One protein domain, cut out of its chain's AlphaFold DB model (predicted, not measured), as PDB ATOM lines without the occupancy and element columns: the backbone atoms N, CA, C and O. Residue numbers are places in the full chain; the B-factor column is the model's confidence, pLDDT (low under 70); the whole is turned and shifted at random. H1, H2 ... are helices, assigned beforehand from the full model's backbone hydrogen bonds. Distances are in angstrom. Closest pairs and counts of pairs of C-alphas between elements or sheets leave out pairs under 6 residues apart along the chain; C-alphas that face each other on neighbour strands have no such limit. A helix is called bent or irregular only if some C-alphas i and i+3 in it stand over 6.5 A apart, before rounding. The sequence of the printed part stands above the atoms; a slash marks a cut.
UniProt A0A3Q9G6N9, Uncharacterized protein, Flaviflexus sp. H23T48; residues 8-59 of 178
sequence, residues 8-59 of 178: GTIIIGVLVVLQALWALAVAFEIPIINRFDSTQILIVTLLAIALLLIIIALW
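This is residues 8 to 59 of the 178 residues of an uncharacterized protein of Flaviflexus sp. H23T48 (UniProt A0A3Q9G6N9). Two long helices, H1 and H2, run side by side in opposite directions with a gap between them, and a looped link joins them at one end, giving a long narrow U. Residues 27 to 32, of which 27 belongs to H1, stick out at the joined end. The printed part has 52 residues with two named helices, H1 then H2 along the chain, and no named strand; the class is all helix. The whole is loose, with a radius of gyration of the C-alphas of 12.9 A, and only just elongated, with spans of 39 by 20 by 11 A.

H1 takes residues 8 to 27, from C-alpha 8 at (140.583, 135.732, 175.548) to C-alpha 27 at (135.314, 142.755, 203.096), 28.9 A. A link of 10 residues follows. H2 takes residues 38 to 58, from C-alpha 38 at (125.207, 143.675, 196.159) to C-alpha 58 at (131.187, 137.274, 166.994), 30.5 A. Trp 59 ends the printed part.

H1 and H2 are close but not clearly touching, with 1 pair of C-alphas within 8 A. The closest C-alphas of the two helices are those of Gly 8 and Ile 56, 7.6 A apart. Their lines stand at a shallow tilt of 3 degrees, opposite ways, and their centres are 13.2 A apart. In H1 and H2 every O i to N i+4 pair is within hydrogen-bond range. Neither helix is bent or irregular.

The two C-alphas farthest apart are those of Pro 31 and Leu 58, at 39.1 A, while the first and last printed C-alphas, of Gly 8 and Trp 59, are 10.6 A apart. The printed part has no cut, and the link from H1 to H2 is short but not tight. The mean pLDDT of the printed part is 73.1; it is under 70 at residues 8 to 11, 31 to 36, 38, 56 to 57 and 59 of this predicted model.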
ATOM      1  N   GLY A   8     141.683 136.200 174.701       61.25
ATOM      2  CA  GLY A   8     140.583 135.732 175.548       61.25
ATOM      3  C   GLY A   8     141.009 135.315 176.963       61.25
ATOM      4  O   GLY A   8     140.346 135.679 177.926       61.25
ATOM      5  N   THR A   9     142.144 134.633 177.124       67.69
ATOM      6  CA  THR A   9     142.672 134.229 178.437       67.69
ATOM      7  C   THR A   9     143.121 135.433 179.268       67.69
ATOM      8  O   THR A   9     142.917 135.445 180.478       67.69
ATOM      9  N   ILE A  10     143.685 136.469 178.632       68.62
ATOM     10  CA  ILE A  10     144.069 137.712 179.322       68.62
ATOM     11  C   ILE A  10     142.823 138.443 179.822       68.62
ATOM     12  O   ILE A  10     142.771 138.844 180.981       68.62
ATOM     13  N   ILE A  11     141.805 138.578 178.972       69.56
ATOM     14  CA  ILE A  11     140.559 139.272 179.312       69.56
ATOM     15  C   ILE A  11     139.829 138.561 180.461       69.56
ATOM     16  O   ILE A  11     139.395 139.213 181.410       69.56
ATOM     17  N   ILE A  12     139.750 137.226 180.419       70.56
ATOM     18  CA  ILE A  12     139.181 136.426 181.513       70.56
ATOM     19  C   ILE A  12     139.987 136.637 182.802       70.56
ATOM     20  O   ILE A  12     139.401 136.866 183.858       70.56
ATOM     21  N   GLY A  13     141.322 136.628 182.721       73.31
ATOM     22  CA  GLY A  13     142.191 136.879 183.873       73.31
ATOM     23  C   GLY A  13     141.948 138.245 184.521       73.31
ATOM     24  O   GLY A  13     141.814 138.328 185.740       73.31
ATOM     25  N   VAL A  14     141.816 139.308 183.721       76.75
ATOM     26  CA  VAL A  14     141.542 140.667 184.222       76.75
ATOM     27  C   VAL A  14     140.181 140.747 184.921       76.75
ATOM     28  O   VAL A  14     140.083 141.350 185.988       76.75
ATOM     29  N   LEU A  15     139.143 140.107 184.375       74.12
ATOM     30  CA  LEU A  15     137.811 140.084 184.993       74.12
ATOM     31  C   LEU A  15     137.810 139.388 186.358       74.12
ATOM     32  O   LEU A  15     137.212 139.897 187.306       74.12
ATOM     33  N   VAL A  16     138.512 138.259 186.475       79.19
ATOM     34  CA  VAL A  16     138.641 137.530 187.746       79.19
ATOM     35  C   VAL A  16     139.359 138.387 188.791       79.19
ATOM     36  O   VAL A  16     138.917 138.458 189.936       79.19
ATOM     37  N   VAL A  17     140.425 139.088 188.395       79.12
ATOM     38  CA  VAL A  17     141.157 139.992 189.295       79.12
ATOM     39  C   VAL A  17     140.271 141.149 189.760       79.12
ATOM     40  O   VAL A  17     140.253 141.456 190.950       79.12
ATOM     41  N   LEU A  18     139.495 141.760 188.862       77.75
ATOM     42  CA  LEU A  18     138.574 142.844 189.222       77.75
ATOM     43  C   LEU A  18     137.482 142.378 190.195       77.75
ATOM     44  O   LEU A  18     137.188 143.084 191.158       77.75
ATOM     45  N   GLN A  19     136.923 141.180 189.998       76.06
ATOM     46  CA  GLN A  19     135.963 140.606 190.943       76.06
ATOM     47  C   GLN A  19     136.582 140.315 192.312       76.06
ATOM     48  O   GLN A  19     135.967 140.611 193.336       76.06
ATOM     49  N   ALA A  20     137.803 139.778 192.349       76.31
ATOM     50  CA  ALA A  20     138.505 139.516 193.601       76.31
ATOM     51  C   ALA A  20     138.800 140.815 194.369       76.31
ATOM     52  O   ALA A  20     138.585 140.877 195.578       76.31
ATOM     53  N   LEU A  21     139.227 141.871 193.667       77.88
ATOM     54  CA  LEU A  21     139.445 143.193 194.258       77.88
ATOM     55  C   LEU A  21     138.147 143.797 194.797       77.88
ATOM     56  O   LEU A  21     138.163 144.391 195.872       77.88
ATOM     57  N   TRP A  22     137.023 143.611 194.101       74.31
ATOM     58  CA  TRP A  22     135.719 144.054 194.588       74.31
ATOM     59  C   TRP A  22     135.308 143.328 195.872       74.31
ATOM     60  O   TRP A  22     134.964 143.970 196.861       74.31
ATOM     61  N   ALA A  23     135.381 141.993 195.882       74.69
ATOM     62  CA  ALA A  23     135.055 141.189 197.058       74.69
ATOM     63  C   ALA A  23     135.934 141.562 198.262       74.69
ATOM     64  O   ALA A  23     135.442 141.688 199.382       74.69
ATOM     65  N   LEU A  24     137.222 141.808 198.015       78.50
ATOM     66  CA  LEU A  24     138.160 142.267 199.031       78.50
ATOM     67  C   LEU A  24     137.774 143.651 199.571       78.50
ATOM     68  O   LEU A  24     137.792 143.879 200.774       78.50
ATOM     69  N   ALA A  25     137.375 144.567 198.695       74.50
ATOM     70  CA  ALA A  25     136.999 145.922 199.069       74.50
ATOM     71  C   ALA A  25     135.658 145.991 199.836       74.50
ATOM     72  O   ALA A  25     135.505 146.837 200.718       74.50
ATOM     73  N   VAL A  26     134.727 145.068 199.563       72.62
ATOM     74  CA  VAL A  26     133.528 144.836 200.391       72.62
ATOM     75  C   VAL A  26     133.920 144.290 201.767       72.62
ATOM     76  O   VAL A  26     133.422 144.779 202.777       72.62
ATOM     77  N   ALA A  27     134.845 143.326 201.830       75.88
ATOM     78  CA  ALA A  27     135.314 142.755 203.096       75.88
ATOM     79  C   ALA A  27     136.036 143.778 203.996       75.88
ATOM     80  O   ALA A  27     135.977 143.665 205.215       75.88
ATOM     81  N   PHE A  28     136.686 144.787 203.405       81.19
ATOM     82  CA  PHE A  28     137.298 145.909 204.127       81.19
ATOM     83  C   PHE A  28     136.330 147.066 204.429       81.19
ATOM     84  O   PHE A  28     136.776 148.124 204.869       81.19
ATOM     85  N   GLU A  29     135.029 146.886 204.181       73.12
ATOM     86  CA  GLU A  29     133.972 147.869 204.452       73.12
ATOM     87  C   GLU A  29     134.273 149.270 203.894       73.12
ATOM     88  O   GLU A  29     133.965 150.290 204.515       73.12
ATOM     89  N   ILE A  30     134.883 149.349 202.704       73.44
ATOM     90  CA  ILE A  30     135.239 150.640 202.115       73.44
ATOM     91  C   ILE A  30     133.944 151.457 201.905       73.44
ATOM     92  O   ILE A  30     133.074 151.049 201.131       73.44
ATOM     93  N   PRO A  31     133.789 152.638 202.538       65.62
ATOM     94  CA  PRO A  31     132.495 153.326 202.652       65.62
ATOM     95  C   PRO A  31     131.911 153.824 201.320       65.62
ATOM     96  O   PRO A  31     130.717 154.105 201.225       65.62
ATOM     97  N   ILE A  32     132.737 153.928 200.276       66.38
ATOM     98  CA  ILE A  32     132.305 154.221 198.901       66.38
ATOM     99  C   ILE A  32     131.591 153.024 198.251       66.38
ATOM    100  O   ILE A  32     130.709 153.223 197.421       66.38
ATOM    101  N   ILE A  33     131.943 151.800 198.638       62.56
ATOM    102  CA  ILE A  33     131.487 150.553 198.010       62.56
ATOM    103  C   ILE A  33     130.200 150.043 198.663       62.56
ATOM    104  O   ILE A  33     129.298 149.594 197.961       62.56
ATOM    105  N   ASN A  34     130.051 150.239 199.976       63.84
ATOM    106  CA  ASN A  34     128.845 149.876 200.738       63.84
ATOM    107  C   ASN A  34     127.583 150.674 200.358       63.84
ATOM    108  O   ASN A  34     126.501 150.406 200.874       63.84
ATOM    109  N   ARG A  35     127.699 151.666 199.467       68.12
ATOM    110  CA  ARG A  35     126.555 152.412 198.917       68.12
ATOM    111  C   ARG A  35     125.862 151.691 197.763       68.12
ATOM    112  O   ARG A  35     124.781 152.112 197.362       68.12
ATOM    113  N   PHE A  36     126.483 150.651 197.212       65.94
ATOM    114  CA  PHE A  36     125.954 149.901 196.082       65.94
ATOM    115  C   PHE A  36     125.334 148.590 196.562       65.94
ATOM    116  O   PHE A  36     125.952 147.828 197.304       65.94
ATOM    117  N   ASP A  37     124.106 148.319 196.120       74.88
ATOM    118  CA  ASP A  37     123.408 147.072 196.420       74.88
ATOM    119  C   ASP A  37     124.155 145.892 195.778       74.88
ATOM    120  O   ASP A  37     124.401 145.871 194.566       74.88
ATOM    121  N   SER A  38     124.511 144.894 196.591       69.19
ATOM    122  CA  SER A  38     125.207 143.675 196.159       69.19
ATOM    123  C   SER A  38     124.489 142.971 195.004       69.19
ATOM    124  O   SER A  38     125.134 142.419 194.109       69.19
ATOM    125  N   THR A  39     123.159 143.058 194.972       73.31
ATOM    126  CA  THR A  39     122.320 142.498 193.908       73.31
ATOM    127  C   THR A  39     122.545 143.213 192.576       73.31
ATOM    128  O   THR A  39     122.667 142.569 191.534       73.31
ATOM    129  N   GLN A  40     122.666 144.544 192.597       71.25
ATOM    130  CA  GLN A  40     122.919 145.338 191.392       71.25
ATOM    131  C   GLN A  40     124.299 145.030 190.807       71.25
ATOM    132  O   GLN A  40     124.435 144.868 189.596       71.25
ATOM    133  N   ILE A  41     125.314 144.873 191.659       70.88
ATOM    134  CA  ILE A  41     126.679 144.542 191.224       70.88
ATOM    135  C   ILE A  41     126.734 143.148 190.588       70.88
ATOM    136  O   ILE A  41     127.372 142.966 189.547       70.88
ATOM    137  N   LEU A  42     126.033 142.169 191.169       73.56
ATOM    138  CA  LEU A  42     125.943 140.819 190.612       73.56
ATOM    139  C   LEU A  42     125.300 140.832 189.218       73.56
ATOM    140  O   LEU A  42     125.845 140.241 188.284       73.56
ATOM    141  N   ILE A  43     124.181 141.547 189.064       74.25
ATOM    142  CA  ILE A  43     123.469 141.678 187.784       74.25
ATOM    143  C   ILE A  43     124.364 142.343 186.730       74.25
ATOM    144  O   ILE A  43     124.485 141.829 185.616       74.25
ATOM    145  N   VAL A  44     125.037 143.443 187.082       77.50
ATOM    146  CA  VAL A  44     125.960 144.150 186.177       77.50
ATOM    147  C   VAL A  44     127.116 143.245 185.754       77.50
ATOM    148  O   VAL A  44     127.492 143.237 184.581       77.50
ATOM    149  N   THR A  45     127.645 142.432 186.670       74.81
ATOM    150  CA  THR A  45     128.738 141.508 186.343       74.81
ATOM    151  C   THR A  45     128.278 140.405 185.387       74.81
ATOM    152  O   THR A  45     128.958 140.124 184.400       74.81
ATOM    153  N   LEU A  46     127.112 139.800 185.633       76.94
ATOM    154  CA  LEU A  46     126.558 138.765 184.755       76.94
ATOM    155  C   LEU A  46     126.285 139.302 183.344       76.94
ATOM    156  O   LEU A  46     126.625 138.643 182.362       76.94
ATOM    157  N   LEU A  47     125.747 140.521 183.240       78.38
ATOM    158  CA  LEU A  47     125.546 141.205 181.960       78.38
ATOM    159  C   LEU A  47     126.868 141.472 181.231       78.38
ATOM    160  O   LEU A  47     126.959 141.220 180.029       78.38
ATOM    161  N   ALA A  48     127.900 141.928 181.944       76.88
ATOM    162  CA  ALA A  48     129.217 142.173 181.362       76.88
ATOM    163  C   ALA A  48     129.853 140.885 180.810       76.88
ATOM    164  O   ALA A  48     130.395 140.894 179.705       76.88
ATOM    165  N   ILE A  49     129.737 139.764 181.534       76.19
ATOM    166  CA  ILE A  49     130.239 138.455 181.085       76.19
ATOM    167  C   ILE A  49     129.469 137.971 179.851       76.19
ATOM    168  O   ILE A  49     130.086 137.540 178.877       76.19
ATOM    169  N   ALA A  50     128.136 138.063 179.863       76.88
ATOM    170  CA  ALA A  50     127.306 137.646 178.736       76.88
ATOM    171  C   ALA A  50     127.641 138.440 177.462       76.88
ATOM    172  O   ALA A  50     127.836 137.849 176.398       76.88
ATOM    173  N   LEU A  51     127.787 139.764 177.577       80.25
ATOM    174  CA  LEU A  51     128.190 140.626 176.466       80.25
ATOM    175  C   LEU A  51     129.581 140.245 175.936       80.25
ATOM    176  O   LEU A  51     129.790 140.179 174.726       80.25
ATOM    177  N   LEU A  52     130.522 139.944 176.832       74.00
ATOM    178  CA  LEU A  52     131.881 139.557 176.464       74.00
ATOM    179  C   LEU A  52     131.920 138.238 175.683       74.00
ATOM    180  O   LEU A  52     132.624 138.134 174.680       74.00
ATOM    181  N   LEU A  53     131.144 137.241 176.115       75.00
ATOM    182  CA  LEU A  53     131.036 135.960 175.416       75.00
ATOM    183  C   LEU A  53     130.452 136.134 174.014       75.00
ATOM    184  O   LEU A  53     130.947 135.518 173.073       75.00
ATOM    185  N   ILE A  54     129.459 137.013 173.859       77.25
ATOM    186  CA  ILE A  54     128.891 137.357 172.550       77.25
ATOM    187  C   ILE A  54     129.948 138.029 171.667       77.25
ATOM    188  O   ILE A  54     130.105 137.647 170.512       77.25
ATOM    189  N   ILE A  55     130.715 138.977 172.205       75.44
ATOM    190  CA  ILE A  55     131.793 139.655 171.472       75.44
ATOM    191  C   ILE A  55     132.875 138.659 171.028       75.44
ATOM    192  O   ILE A  55     133.330 138.731 169.891       75.44
ATOM    193  N   ILE A  56     133.257 137.697 171.875       69.06
ATOM    194  CA  ILE A  56     134.214 136.634 171.517       69.06
ATOM    195  C   ILE A  56     133.625 135.695 170.457       69.06
ATOM    196  O   ILE A  56     134.334 135.300 169.534       69.06
ATOM    197  N   ALA A  57     132.341 135.347 170.567       67.81
ATOM    198  CA  ALA A  57     131.657 134.482 169.608       67.81
ATOM    199  C   ALA A  57     131.496 135.145 168.230       67.81
ATOM    200  O   ALA A  57     131.584 134.467 167.208       67.81
ATOM    201  N   LEU A  58     131.285 136.463 168.207       72.38
ATOM    202  CA  LEU A  58     131.187 137.274 166.994       72.38
ATOM    203  C   LEU A  58     132.549 137.750 166.484       72.38
ATOM    204  O   LEU A  58     132.618 138.294 165.381       72.38
ATOM    205  N   TRP A  59     133.627 137.559 167.251       66.81
ATOM    206  CA  TRP A  59     134.952 137.939 166.795       66.81
ATOM    207  C   TRP A  59     135.289 137.078 165.580       66.81
ATOM    208  O   TRP A  59     135.306 135.846 165.698       66.81
TER     209      TRP A  59